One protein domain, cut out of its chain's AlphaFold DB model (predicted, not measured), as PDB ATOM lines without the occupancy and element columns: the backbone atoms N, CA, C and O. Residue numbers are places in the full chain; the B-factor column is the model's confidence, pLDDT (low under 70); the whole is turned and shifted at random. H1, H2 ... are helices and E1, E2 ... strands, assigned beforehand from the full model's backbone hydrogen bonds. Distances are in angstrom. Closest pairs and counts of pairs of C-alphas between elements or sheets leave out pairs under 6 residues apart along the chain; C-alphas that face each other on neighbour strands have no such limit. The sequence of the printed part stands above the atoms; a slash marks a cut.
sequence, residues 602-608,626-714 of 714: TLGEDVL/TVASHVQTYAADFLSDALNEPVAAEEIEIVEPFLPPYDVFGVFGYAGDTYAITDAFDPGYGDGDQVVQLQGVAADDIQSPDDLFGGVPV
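This is residues 602 to 608 and 626 to 714 of the 714 residues of an uncharacterized protein of Halomonas alkaliantarctica (UniProt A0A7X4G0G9). A twisted sheet of four antiparallel strands stands in the middle, with one long helix, H1, crossing one of its faces; on the far side of the sheet from H1 lie the short helix H2 and both ends of the printed part, residues 602 to 608 and 710 to 714. The printed part has 96 residues, with two named helices and four named strands in the order H1, E1, E2, E3, E4, H2, and the sheet runs E1, E2, E3, E4. The class is mixed, helices and strands, with 41 of the 96 residues in named elements. The whole is compact, with a radius of gyration of the C-alphas of 12.7 A, and rounded, spanning 33 by 27 by 25 A.

In the sheet, E1 is residues 653 to 656, 9.2 A long from first to last C-alpha, and begins at C-alpha 653 (35.126, -33.367, 29.709). E2 is residues 666 to 670, 12.8 A; E3 is residues 673 to 678, 16.8 A; E4 is residues 690 to 694, 13.1 A. H1 is residues 627 to 643, 23.9 A, from C-alpha 627 (35.727, -33.447, 43.095) to C-alpha 643 (21.516, -25.006, 25.853). H2 is residues 706 to 709, 5.1 A, ending at C-alpha 709 (42.863, -15.875, 28.437).

E1 to E4 form a meander, each strand the antiparallel neighbour of the one before, with E1 and E4 as edge strands. The hairpin E1 and E2 has N 653 and O 669 within hydrogen-bond range at 2.9 A. The hairpin E2 and E3 has N 675 and O 668 at 2.7 A, and the hairpin E3 and E4 has N 676 and O 692 at 2.8 A. The sheet is only just strongly twisted, its C-alphas lying up to 4.2 A off the best plane. H1 is on one face of it, in two layers, helix and sheet, at a height over the sheet of 8.8 A. It runs across the strands, at 84 degrees to E3 on the local plane, over E3 and only just over E2, on which 3 of its C-alphas fall. The closest C-alphas of H1 and E1 are those of Gln 632 and Ile 654, 7.2 A apart. H2 is not on the sheet, and H1 and H2 are apart. In H1 every O i to N i+4 pair is within hydrogen-bond range; H2 is too short for such a pair, and its one O i to N i+3 pair is not within range.

The two C-alphas farthest apart, those of Pro 646 and Val 712, are 36.0 A apart. Residues 609 to 625 are not printed, and C-alphas 608 and 626 are 29.4 A apart across the cut. The links E3 to E4 and E4 to H2 are long, with 11 residues each. The mean pLDDT of the printed part is 83.4; 18 residues are under 70, among them 657 to 665 and 711 to 714.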
ATOM      1  N   THR A 602      40.735 -19.482  17.446       95.25
ATOM      2  CA  THR A 602      42.028 -20.116  17.196       95.25
ATOM      3  C   THR A 602      42.910 -20.110  18.446       95.25
ATOM      4  O   THR A 602      43.447 -19.098  18.887       95.25
ATOM      5  N   LEU A 603      43.110 -21.299  19.029       92.88
ATOM      6  CA  LEU A 603      43.894 -21.478  20.257       92.88
ATOM      7  C   LEU A 603      45.327 -20.931  20.156       92.88
ATOM      8  O   LEU A 603      46.134 -21.406  19.352       92.88
ATOM      9  N   GLY A 604      45.672 -20.037  21.086       88.31
ATOM     10  CA  GLY A 604      47.005 -19.444  21.223       88.31
ATOM     11  C   GLY A 604      47.285 -18.254  20.302       88.31
ATOM     12  O   GLY A 604      48.362 -17.666  20.431       88.31
ATOM     13  N   GLU A 605      46.347 -17.932  19.415       92.50
ATOM     14  CA  GLU A 605      46.308 -16.714  18.598       92.50
ATOM     15  C   GLU A 605      45.265 -15.770  19.220       92.50
ATOM     16  O   GLU A 605      45.624 -14.685  19.683       92.50
ATOM     17  N   ASP A 606      44.048 -16.269  19.441       95.94
ATOM     18  CA  ASP A 606      42.957 -15.491  20.028       95.94
ATOM     19  C   ASP A 606      43.003 -15.401  21.556       95.94
ATOM     20  O   ASP A 606      43.517 -16.274  22.270       95.94
ATOM     21  N   VAL A 607      42.386 -14.338  22.069       94.00
ATOM     22  CA  VAL A 607      42.276 -14.023  23.491       94.00
ATOM     23  C   VAL A 607      40.814 -13.861  23.890       94.00
ATOM     24  O   VAL A 607      40.110 -12.962  23.443       94.00
ATOM     25  N   LEU A 608      40.374 -14.687  24.833       93.19
ATOM     26  CA  LEU A 608      39.113 -14.536  25.543       93.19
ATOM     27  C   LEU A 608      39.334 -13.729  26.829       93.19
ATOM     28  O   LEU A 608      40.091 -14.128  27.705       93.19
ATOM     29  N   THR A 626      35.101 -37.408  45.310       57.88
ATOM     30  CA  THR A 626      35.929 -37.159  44.122       57.88
ATOM     31  C   THR A 626      35.388 -35.927  43.402       57.88
ATOM     32  O   THR A 626      34.373 -36.023  42.712       57.88
ATOM     33  N   VAL A 627      36.065 -34.793  43.601       68.00
ATOM     34  CA  VAL A 627      35.727 -33.447  43.095       68.00
ATOM     35  C   VAL A 627      35.243 -33.484  41.641       68.00
ATOM     36  O   VAL A 627      34.195 -32.930  41.343       68.00
ATOM     37  N   ALA A 628      35.906 -34.266  40.783       73.00
ATOM     38  CA  ALA A 628      35.558 -34.414  39.370       73.00
ATOM     39  C   ALA A 628      34.091 -34.818  39.108       73.00
ATOM     40  O   ALA A 628      33.416 -34.173  38.323       73.00
ATOM     41  N   SER A 629      33.562 -35.836  39.800       76.81
ATOM     42  CA  SER A 629      32.190 -36.326  39.543       76.81
ATOM     43  C   SER A 629      31.096 -35.309  39.885       76.81
ATOM     44  O   SER A 629      30.034 -35.319  39.272       76.81
ATOM     45  N   HIS A 630      31.339 -34.452  40.882       81.69
ATOM     46  CA  HIS A 630      30.387 -33.405  41.253       81.69
ATOM     47  C   HIS A 630      30.488 -32.221  40.298       81.69
ATOM     48  O   HIS A 630      29.455 -31.718  39.886       81.69
ATOM     49  N   VAL A 631      31.707 -31.845  39.895       83.69
ATOM     50  CA  VAL A 631      31.934 -30.800  38.887       83.69
ATOM     51  C   VAL A 631      31.299 -31.180  37.546       83.69
ATOM     52  O   VAL A 631      30.602 -30.362  36.969       83.69
ATOM     53  N   GLN A 632      31.435 -32.434  37.094       88.50
ATOM     54  CA  GLN A 632      30.776 -32.916  35.868       88.50
ATOM     55  C   GLN A 632      29.251 -32.867  35.950       88.50
ATOM     56  O   GLN A 632      28.601 -32.482  34.990       88.50
ATOM     57  N   THR A 633      28.677 -33.271  37.090       88.88
ATOM     58  CA  THR A 633      27.216 -33.221  37.272       88.88
ATOM     59  C   THR A 633      26.731 -31.776  37.254       88.88
ATOM     60  O   THR A 633      25.751 -31.478  36.591       88.88
ATOM     61  N   TYR A 634      27.457 -30.882  37.926       87.31
ATOM     62  CA  TYR A 634      27.137 -29.462  37.960       87.31
ATOM     63  C   TYR A 634      27.210 -28.817  36.578       87.31
ATOM     64  O   TYR A 634      26.244 -28.209  36.143       87.31
ATOM     65  N   ALA A 635      28.325 -29.004  35.866       88.81
ATOM     66  CA  ALA A 635      28.503 -28.478  34.518       88.81
ATOM     67  C   ALA A 635      27.458 -29.042  33.542       88.81
ATOM     68  O   ALA A 635      26.969 -28.310  32.694       88.81
ATOM     69  N   ALA A 636      27.077 -30.317  33.677       91.81
ATOM     70  CA  ALA A 636      26.021 -30.909  32.861       91.81
ATOM     71  C   ALA A 636      24.640 -30.312  33.156       91.81
ATOM     72  O   ALA A 636      23.919 -29.993  32.216       91.81
ATOM     73  N   ASP A 637      24.272 -30.138  34.427       91.12
ATOM     74  CA  ASP A 637      23.005 -29.496  34.800       91.12
ATOM     75  C   ASP A 637      22.981 -28.037  34.294       91.12
ATOM     76  O   ASP A 637      22.033 -27.631  33.628       91.12
ATOM     77  N   PHE A 638      24.073 -27.296  34.499       91.88
ATOM     78  CA  PHE A 638      24.234 -25.909  34.057       91.88
ATOM     79  C   PHE A 638      24.151 -25.757  32.530       91.88
ATOM     80  O   PHE A 638      23.370 -24.957  32.021       91.88
ATOM     81  N   LEU A 639      24.902 -26.565  31.771       93.44
ATOM     82  CA  LEU A 639      24.833 -26.555  30.307       93.44
ATOM     83  C   LEU A 639      23.486 -27.061  29.790       93.44
ATOM     84  O   LEU A 639      23.040 -26.599  28.742       93.44
ATOM     85  N   SER A 640      22.817 -27.968  30.513       94.50
ATOM     86  CA  SER A 640      21.482 -28.417  30.116       94.50
ATOM     87  C   SER A 640      20.477 -27.272  30.117       94.50
ATOM     88  O   SER A 640      19.654 -27.161  29.204       94.50
ATOM     89  N   ASP A 641      20.562 -26.417  31.135       93.25
ATOM     90  CA  ASP A 641      19.727 -25.230  31.256       93.25
ATOM     91  C   ASP A 641      20.114 -24.180  30.194       93.25
ATOM     92  O   ASP A 641      19.242 -23.701  29.468       93.25
ATOM     93  N   ALA A 642      21.412 -23.900  30.014       93.19
ATOM     94  CA  ALA A 642      21.911 -22.901  29.058       93.19
ATOM     95  C   ALA A 642      21.605 -23.231  27.583       93.19
ATOM     96  O   ALA A 642      21.206 -22.363  26.794       93.19
ATOM     97  N   LEU A 643      21.770 -24.502  27.205       94.38
ATOM     98  CA  LEU A 643      21.516 -25.006  25.853       94.38
ATOM     99  C   LEU A 643      20.047 -25.401  25.637       94.38
ATOM    100  O   LEU A 643      19.637 -25.650  24.502       94.38
ATOM    101  N   ASN A 644      19.249 -25.456  26.709       94.38
ATOM    102  CA  ASN A 644      17.871 -25.950  26.698       94.38
ATOM    103  C   ASN A 644      17.751 -27.372  26.097       94.38
ATOM    104  O   ASN A 644      16.797 -27.706  25.386       94.38
ATOM    105  N   GLU A 645      18.727 -28.232  26.393       95.38
ATOM    106  CA  GLU A 645      18.763 -29.639  25.991       95.38
ATOM    107  C   GLU A 645      19.407 -30.511  27.079       95.38
ATOM    108  O   GLU A 645      20.212 -30.024  27.854       95.38
ATOM    109  N   PRO A 646      19.064 -31.804  27.207       95.56
ATOM    110  CA  PRO A 646      19.649 -32.639  28.253       95.56
ATOM    111  C   PRO A 646      21.117 -32.984  27.960       95.56
ATOM    112  O   PRO A 646      21.386 -33.712  27.007       95.56
ATOM    113  N   VAL A 647      22.024 -32.574  28.849       96.00
ATOM    114  CA  VAL A 647      23.456 -32.910  28.843       96.00
ATOM    115  C   VAL A 647      23.742 -33.951  29.927       96.00
ATOM    116  O   VAL A 647      23.375 -33.774  31.090       96.00
ATOM    117  N   ALA A 648      24.375 -35.078  29.582       95.88
ATOM    118  CA  ALA A 648      24.728 -36.087  30.581       95.88
ATOM    119  C   ALA A 648      26.087 -35.784  31.235       95.88
ATOM    120  O   ALA A 648      27.053 -35.439  30.564       95.88
ATOM    121  N   ALA A 649      26.214 -36.000  32.549       92.69
ATOM    122  CA  ALA A 649      27.468 -35.763  33.280       92.69
ATOM    123  C   ALA A 649      28.670 -36.544  32.715       92.69
ATOM    124  O   ALA A 649      29.802 -36.068  32.765       92.69
ATOM    125  N   GLU A 650      28.449 -37.746  32.174       94.31
ATOM    126  CA  GLU A 650      29.491 -38.534  31.505       94.31
ATOM    127  C   GLU A 650      29.944 -37.986  30.140       94.31
ATOM    128  O   GLU A 650      30.956 -38.461  29.624       94.31
ATOM    129  N   GLU A 651      29.212 -37.030  29.564       95.06
ATOM    130  CA  GLU A 651      29.544 -36.346  28.306       95.06
ATOM    131  C   GLU A 651      30.385 -35.084  28.539       95.06
ATOM    132  O   GLU A 651      30.942 -34.555  27.581       95.06
ATOM    133  N   ILE A 652      30.523 -34.642  29.797       93.19
ATOM    134  CA  ILE A 652      31.360 -33.502  30.176       93.19
ATOM    135  C   ILE A 652      32.817 -33.929  30.347       93.19
ATOM    136  O   ILE A 652      33.169 -34.704  31.250       93.19
ATOM    137  N   GLU A 653      33.682 -33.338  29.537       92.69
ATOM    138  CA  GLU A 653      35.126 -33.367  29.709       92.69
ATOM    139  C   GLU A 653      35.577 -32.174  30.557       92.69
ATOM    140  O   GLU A 653      35.239 -31.032  30.275       92.69
ATOM    141  N   ILE A 654      36.324 -32.420  31.634       87.62
ATOM    142  CA  ILE A 654      36.878 -31.337  32.456       87.62
ATOM    143  C   ILE A 654      38.260 -30.990  31.904       87.62
ATOM    144  O   ILE A 654      39.169 -31.811  32.043       87.62
ATOM    145  N   VAL A 655      38.420 -29.776  31.375       83.56
ATOM    146  CA  VAL A 655      39.730 -29.221  31.000       83.56
ATOM    147  C   VAL A 655      40.420 -28.715  32.260       83.56
ATOM    148  O   VAL A 655      41.412 -29.288  32.714       83.56
ATOM    149  N   GLU A 656      39.822 -27.714  32.913       76.50
ATOM    150  CA  GLU A 656      40.331 -27.178  34.170       76.50
ATOM    151  C   GLU A 656      39.186 -26.741  35.094       76.50
ATOM    152  O   GLU A 656      38.411 -25.850  34.749       76.50
ATOM    153  N   PRO A 657      39.030 -27.382  36.269       60.62
ATOM    154  CA  PRO A 657      37.807 -27.252  37.048       60.62
ATOM    155  C   PRO A 657      37.724 -25.992  37.909       60.62
ATOM    156  O   PRO A 657      36.697 -25.854  38.540       60.62
ATOM    157  N   PHE A 658      38.773 -25.165  38.020       65.25
ATOM    158  CA  PHE A 658      38.798 -23.906  38.786       65.25
ATOM    159  C   PHE A 658      40.092 -23.149  38.467       65.25
ATOM    160  O   PHE A 658      41.174 -23.709  38.671       65.25
ATOM    161  N   LEU A 659      40.004 -21.875  38.080       56.25
ATOM    162  CA  LEU A 659      41.160 -21.084  37.645       56.25
ATOM    163  C   LEU A 659      41.539 -19.920  38.572       56.25
ATOM    164  O   LEU A 659      41.606 -18.807  38.089       56.25
ATOM    165  N   PRO A 660      41.873 -20.069  39.870       53.31
ATOM    166  CA  PRO A 660      42.341 -18.911  40.641       53.31
ATOM    167  C   PRO A 660      43.595 -18.285  39.987       53.31
ATOM    168  O   PRO A 660      44.574 -19.013  39.789       53.31
ATOM    169  N   PRO A 661      43.643 -16.965  39.712       51.59
ATOM    170  CA  PRO A 661      42.768 -15.898  40.220       51.59
ATOM    171  C   PRO A 661      41.536 -15.549  39.363       51.59
ATOM    172  O   PRO A 661      40.785 -14.677  39.773       51.59
ATOM    173  N   TYR A 662      41.354 -16.172  38.206       48.78
ATOM    174  CA  TYR A 662      40.223 -15.993  37.303       48.78
ATOM    175  C   TYR A 662      38.961 -16.629  37.905       48.78
ATOM    176  O   TYR A 662      38.921 -17.826  38.201       48.78
ATOM    177  N   ASP A 663      37.914 -15.839  38.101       57.75
ATOM    178  CA  ASP A 663      36.660 -16.282  38.720       57.75
ATOM    179  C   ASP A 663      35.743 -17.043  37.737       57.75
ATOM    180  O   ASP A 663      34.519 -16.931  37.753       57.75
ATOM    181  N   VAL A 664      36.364 -17.839  36.869       56.44
ATOM    182  CA  VAL A 664      35.718 -18.783  35.960       56.44
ATOM    183  C   VAL A 664      35.462 -20.069  36.744       56.44
ATOM    184  O   VAL A 664      36.387 -20.649  37.328       56.44
ATOM    185  N   PHE A 665      34.203 -20.520  36.768       67.25
ATOM    186  CA  PHE A 665      33.806 -21.765  37.428       67.25
ATOM    187  C   PHE A 665      34.538 -22.963  36.820       67.25
ATOM    188  O   PHE A 665      34.946 -23.866  37.542       67.25
ATOM    189  N   GLY A 666      34.765 -22.948  35.508       80.88
ATOM    190  CA  GLY A 666      35.671 -23.875  34.842       80.88
ATOM    191  C   GLY A 666      35.582 -23.809  33.323       80.88
ATOM    192  O   GLY A 666      34.725 -23.124  32.762       80.88
ATOM    193  N   VAL A 667      36.483 -24.550  32.679       87.88
ATOM    194  CA  VAL A 667      36.486 -24.794  31.231       87.88
ATOM    195  C   VAL A 667      36.150 -26.267  30.987       87.88
ATOM    196  O   VAL A 667      36.764 -27.159  31.590       87.88
ATOM    197  N   PHE A 668      35.165 -26.526  30.128       92.31
ATOM    198  CA  PHE A 668      34.573 -27.848  29.914       92.31
ATOM    199  C   PHE A 668      34.442 -28.185  28.428       92.31
ATOM    200  O   PHE A 668      34.086 -27.325  27.637       92.31
ATOM    201  N   GLY A 669      34.664 -29.440  28.050       93.19
ATOM    202  CA  GLY A 669      34.329 -29.957  26.724       93.19
ATOM    203  C   GLY A 669      32.957 -30.625  26.708       93.19
ATOM    204  O   GLY A 669      32.651 -31.420  27.601       93.19
ATOM    205  N   TYR A 670      32.151 -30.350  25.682       95.94
ATOM    206  CA  TYR A 670      30.890 -31.048  25.412       95.94
ATOM    207  C   TYR A 670      30.586 -31.037  23.909       95.94
ATOM    208  O   TYR A 670      30.840 -30.058  23.221       95.94
ATOM    209  N   ALA A 671      30.078 -32.154  23.378       94.25
ATOM    210  CA  ALA A 671      29.668 -32.313  21.974       94.25
ATOM    211  C   ALA A 671      30.709 -31.947  20.882       94.25
ATOM    212  O   ALA A 671      30.361 -31.913  19.703       94.25
ATOM    213  N   GLY A 672      31.989 -31.795  21.238       93.12
ATOM    214  CA  GLY A 672      33.065 -31.403  20.320       93.12
ATOM    215  C   GLY A 672      33.485 -29.935  20.420       93.12
ATOM    216  O   GLY A 672      34.461 -29.575  19.770       93.12
ATOM    217  N   ASP A 673      32.805 -29.147  21.254       96.62
ATOM    218  CA  ASP A 673      33.105 -27.743  21.534       96.62
ATOM    219  C   ASP A 673      33.644 -27.570  22.962       96.62
ATOM    220  O   ASP A 673      33.510 -28.461  23.815       96.62
ATOM    221  N   THR A 674      34.226 -26.400  23.228       95.44
ATOM    222  CA  THR A 674      34.668 -25.987  24.566       95.44
ATOM    223  C   THR A 674      33.741 -24.911  25.124       95.44
ATOM    224  O   THR A 674      33.309 -24.024  24.403       95.44
ATOM    225  N   TYR A 675      33.462 -24.959  26.424       94.50
ATOM    226  CA  TYR A 675      32.624 -24.008  27.147       94.50
ATOM    227  C   TYR A 675      33.402 -23.408  28.318       94.50
ATOM    228  O   TYR A 675      33.872 -24.143  29.191       94.50
ATOM    229  N   ALA A 676      33.508 -22.082  28.365       91.31
ATOM    230  CA  ALA A 676      33.951 -21.339  29.539       91.31
ATOM    231  C   ALA A 676      32.722 -20.833  30.304       91.31
ATOM    232  O   ALA A 676      31.824 -20.234  29.715       91.31
ATOM    233  N   ILE A 677      32.667 -21.108  31.607       89.25
ATOM    234  CA  ILE A 677      31.500 -20.801  32.442       89.25
ATOM    235  C   ILE A 677      31.907 -19.894  33.599       89.25
ATOM    236  O   ILE A 677      32.830 -20.229  34.348       89.25
ATOM    237  N   THR A 678      31.185 -18.793  33.796       84.06
ATOM    238  CA  THR A 678      31.209 -18.006  35.036       84.06
ATOM    239  C   THR A 678      29.860 -18.175  35.739       84.06
ATOM    240  O   THR A 678      28.820 -18.246  35.089       84.06
ATOM    241  N   ASP A 679      29.889 -18.359  37.059       72.62
ATOM    242  CA  ASP A 679      28.735 -18.804  37.851       72.62
ATOM    243  C   ASP A 679      28.526 -17.894  39.066       72.62
ATOM    244  O   ASP A 679      29.480 -17.587  39.794       72.62
ATOM    245  N   ALA A 680      27.271 -17.510  39.299       58.97
ATOM    246  CA  ALA A 680      26.795 -16.720  40.428       58.97
ATOM    247  C   ALA A 680      26.384 -17.550  41.674       58.97
ATOM    248  O   ALA A 680      25.761 -17.018  42.597       58.97
ATOM    249  N   PHE A 681      26.825 -18.810  41.782       64.62
ATOM    250  CA  PHE A 681      26.755 -19.714  42.946       64.62
ATOM    251  C   PHE A 681      25.465 -20.558  43.130       64.62
ATOM    252  O   PHE A 681      25.292 -21.119  44.226       64.62
ATOM    253  N   ASP A 682      24.588 -20.713  42.126       72.00
ATOM    254  CA  ASP A 682      23.374 -21.564  42.203       72.00
ATOM    255  C   ASP A 682      23.442 -22.744  41.206       72.00
ATOM    256  O   ASP A 682      23.806 -22.542  40.057       72.00
ATOM    257  N   PRO A 683      23.109 -23.998  41.584       68.19
ATOM    258  CA  PRO A 683      22.943 -25.100  40.630       68.19
ATOM    259  C   PRO A 683      21.844 -24.831  39.589       68.19
ATOM    260  O   PRO A 683      20.681 -25.178  39.802       68.19
ATOM    261  N   GLY A 684      22.247 -24.262  38.459       82.19
ATOM    262  CA  GLY A 684      21.432 -23.995  37.276       82.19
ATOM    263  C   GLY A 684      22.024 -22.824  36.495       82.19
ATOM    264  O   GLY A 684      22.873 -22.120  37.024       82.19
ATOM    265  N   TYR A 685      21.599 -22.638  35.249       88.06
ATOM    266  CA  TYR A 685      21.951 -21.445  34.476       88.06
ATOM    267  C   TYR A 685      20.834 -20.405  34.588       88.06
ATOM    268  O   TYR A 685      19.684 -20.686  34.233       88.06
ATOM    269  N   GLY A 686      21.161 -19.220  35.095       87.62
ATOM    270  CA  GLY A 686      20.214 -18.144  35.349       87.62
ATOM    271  C   GLY A 686      20.867 -16.768  35.479       87.62
ATOM    272  O   GLY A 686      21.873 -16.457  34.848       87.62
ATOM    273  N   ASP A 687      20.230 -15.906  36.263       86.88
ATOM    274  CA  ASP A 687      20.572 -14.490  36.363       86.88
ATOM    275  C   ASP A 687      22.013 -14.251  36.834       86.88
ATOM    276  O   ASP A 687      22.429 -14.729  37.891       86.88
ATOM    277  N   GLY A 688      22.777 -13.484  36.050       84.19
ATOM    278  CA  GLY A 688      24.189 -13.185  36.312       84.19
ATOM    279  C   GLY A 688      25.192 -14.230  35.824       84.19
ATOM    280  O   GLY A 688      26.390 -13.935  35.813       84.19
ATOM    281  N   ASP A 689      24.731 -15.393  35.368       89.31
ATOM    282  CA  ASP A 689      25.595 -16.443  34.836       89.31
ATOM    283  C   ASP A 689      26.065 -16.139  33.410       89.31
ATOM    284  O   ASP A 689      25.352 -15.514  32.618       89.31
ATOM    285  N   GLN A 690      27.260 -16.620  33.050       91.50
ATOM    286  CA  GLN A 690      27.790 -16.488  31.690       91.50
ATOM    287  C   GLN A 690      28.300 -17.823  31.154       91.50
ATOM    288  O   GLN A 690      29.019 -18.562  31.829       91.50
ATOM    289  N   VAL A 691      27.975 -18.089  29.893       94.00
ATOM    290  CA  VAL A 691      28.520 -19.184  29.091       94.00
ATOM    291  C   VAL A 691      29.165 -18.595  27.851       94.00
ATOM    292  O   VAL A 691      28.539 -17.810  27.145       94.00
ATOM    293  N   VAL A 692      30.389 -19.023  27.561       95.81
ATOM    294  CA  VAL A 692      31.042 -18.793  26.272       95.81
ATOM    295  C   VAL A 692      31.346 -20.139  25.630       95.81
ATOM    296  O   VAL A 692      32.142 -20.910  26.161       95.81
ATOM    297  N   GLN A 693      30.698 -20.429  24.505       97.12
ATOM    298  CA  GLN A 693      30.962 -21.582  23.653       97.12
ATOM    299  C   GLN A 693      32.028 -21.218  22.616       97.12
ATOM    300  O   GLN A 693      31.833 -20.310  21.819       97.12
ATOM    301  N   LEU A 694      33.130 -21.957  22.598       96.94
ATOM    302  CA  LEU A 694      34.177 -21.902  21.581       96.94
ATOM    303  C   LEU A 694      33.937 -23.054  20.604       96.94
ATOM    304  O   LEU A 694      34.236 -24.218  20.906       96.94
ATOM    305  N   GLN A 695      33.326 -22.749  19.463       96.94
ATOM    306  CA  GLN A 695      32.909 -23.760  18.502       96.94
ATOM    307  C   GLN A 695      34.119 -24.380  17.796       96.94
ATOM    308  O   GLN A 695      35.022 -23.689  17.341       96.94
ATOM    309  N   GLY A 696      34.149 -25.710  17.690       93.56
ATOM    310  CA  GLY A 696      35.224 -26.431  17.002       93.56
ATOM    311  C   GLY A 696      36.554 -26.506  17.762       93.56
ATOM    312  O   GLY A 696      37.465 -27.200  17.300       93.56
ATOM    313  N   VAL A 697      36.661 -25.871  18.932       94.88
ATOM    314  CA  VAL A 697      37.821 -25.968  19.824       94.88
ATOM    315  C   VAL A 697      37.671 -27.197  20.714       94.88
ATOM    316  O   VAL A 697      36.826 -27.235  21.611       94.88
ATOM    317  N   ALA A 698      38.500 -28.217  20.493       93.38
ATOM    318  CA  ALA A 698      38.459 -29.428  21.303       93.38
ATOM    319  C   ALA A 698      39.113 -29.205  22.677       93.38
ATOM    320  O   ALA A 698      40.232 -28.712  22.779       93.38
ATOM    321  N   ALA A 699      38.447 -29.671  23.732       90.06
ATOM    322  CA  ALA A 699      38.932 -29.605  25.111       90.06
ATOM    323  C   ALA A 699      40.350 -30.188  25.307       90.06
ATOM    324  O   ALA A 699      41.144 -29.642  26.069       90.06
ATOM    325  N   ASP A 700      40.681 -31.268  24.591       90.75
ATOM    326  CA  ASP A 700      42.000 -31.925  24.615       90.75
ATOM    327  C   ASP A 700      43.147 -31.046  24.063       90.75
ATOM    328  O   ASP A 700      44.321 -31.335  24.332       90.75
ATOM    329  N   ASP A 701      42.836 -30.005  23.282       91.62
ATOM    330  CA  ASP A 701      43.834 -29.113  22.682       91.62
ATOM    331  C   ASP A 701      44.275 -27.990  23.641       91.62
ATOM    332  O   ASP A 701      45.352 -27.419  23.456       91.62
ATOM    333  N   ILE A 702      43.512 -27.737  24.711       90.25
ATOM    334  CA  ILE A 702      43.816 -26.730  25.736       90.25
ATOM    335  C   ILE A 702      44.794 -27.325  26.754       90.25
ATOM    336  O   ILE A 702      44.459 -28.212  27.543       90.25
ATOM    337  N   GLN A 703      46.036 -26.844  26.749       88.69
ATOM    338  CA  GLN A 703      47.094 -27.307  27.653       88.69
ATOM    339  C   GLN A 703      47.176 -26.466  28.923       88.69
ATOM    340  O   GLN A 703      47.661 -26.957  29.952       88.69
ATOM    341  N   SER A 704      46.761 -25.204  28.838       84.88
ATOM    342  CA  SER A 704      46.728 -24.269  29.952       84.88
ATOM    343  C   SER A 704      45.641 -23.199  29.781       84.88
ATOM    344  O   SER A 704      45.219 -22.931  28.662       84.88
ATOM    345  N   PRO A 705      45.219 -22.528  30.865       78.94
ATOM    346  CA  PRO A 705      44.283 -21.401  30.797       78.94
ATOM    347  C   PRO A 705      44.817 -20.233  29.980       78.94
ATOM    348  O   PRO A 705      44.046 -19.518  29.348       78.94
ATOM    349  N   ASP A 706      46.138 -20.046  29.988       82.44
ATOM    350  CA  ASP A 706      46.801 -18.983  29.235       82.44
ATOM    351  C   ASP A 706      46.591 -19.158  27.718       82.44
ATOM    352  O   ASP A 706      46.721 -18.179  26.988       82.44
ATOM    353  N   ASP A 707      46.234 -20.370  27.260       84.50
ATOM    354  CA  ASP A 707      45.883 -20.666  25.863       84.50
ATOM    355  C   ASP A 707      44.535 -20.036  25.455       84.50
ATOM    356  O   ASP A 707      44.267 -19.916  24.264       84.50
ATOM    357  N   LEU A 708      43.694 -19.662  26.432       87.75
ATOM    358  CA  LEU A 708      42.414 -18.979  26.226       87.75
ATOM    359  C   LEU A 708      42.471 -17.509  26.646       87.75
ATOM    360  O   LEU A 708      41.999 -16.652  25.917       87.75
ATOM    361  N   PHE A 709      43.013 -17.206  27.829       85.94
ATOM    362  CA  PHE A 709      42.863 -15.875  28.437       85.94
ATOM    363  C   PHE A 709      43.986 -14.891  28.091       85.94
ATOM    364  O   PHE A 709      43.939 -13.732  28.500       85.94
ATOM    365  N   GLY A 710      45.007 -15.352  27.360       73.38
ATOM    366  CA  GLY A 710      46.240 -14.612  27.131       73.38
ATOM    367  C   GLY A 710      47.015 -14.401  28.439       73.38
ATOM    368  O   GLY A 710      46.469 -14.120  29.502       73.38
ATOM    369  N   GLY A 711      48.344 -14.493  28.415       58.81
ATOM    370  CA  GLY A 711      49.180 -14.284  29.614       58.81
ATOM    371  C   GLY A 711      49.174 -12.849  30.183       58.81
ATOM    372  O   GLY A 711      50.093 -12.477  30.923       58.81
ATOM    373  N   VAL A 712      48.207 -12.013  29.799       47.53
ATOM    374  CA  VAL A 712      48.025 -10.648  30.281       47.53
ATOM    375  C   VAL A 712      47.229 -10.718  31.590       47.53
ATOM    376  O   VAL A 712      46.116 -11.233  31.608       47.53
ATOM    377  N   PRO A 713      47.772 -10.238  32.720       38.94
ATOM    378  CA  PRO A 713      46.984 -10.115  33.937       38.94
ATOM    379  C   PRO A 713      45.892  -9.069  33.692       38.94
ATOM    380  O   PRO A 713      46.229  -7.912  33.431       38.94
ATOM    381  N   VAL A 714      44.637  -9.517  33.763       37.91
ATOM    382  CA  VAL A 714      43.395  -8.728  33.683       37.91
ATOM    383  C   VAL A 714      43.406  -7.552  34.660       37.91
ATOM    384  O   VAL A 714      43.829  -7.753  35.828       37.91
TER     385      VAL A 714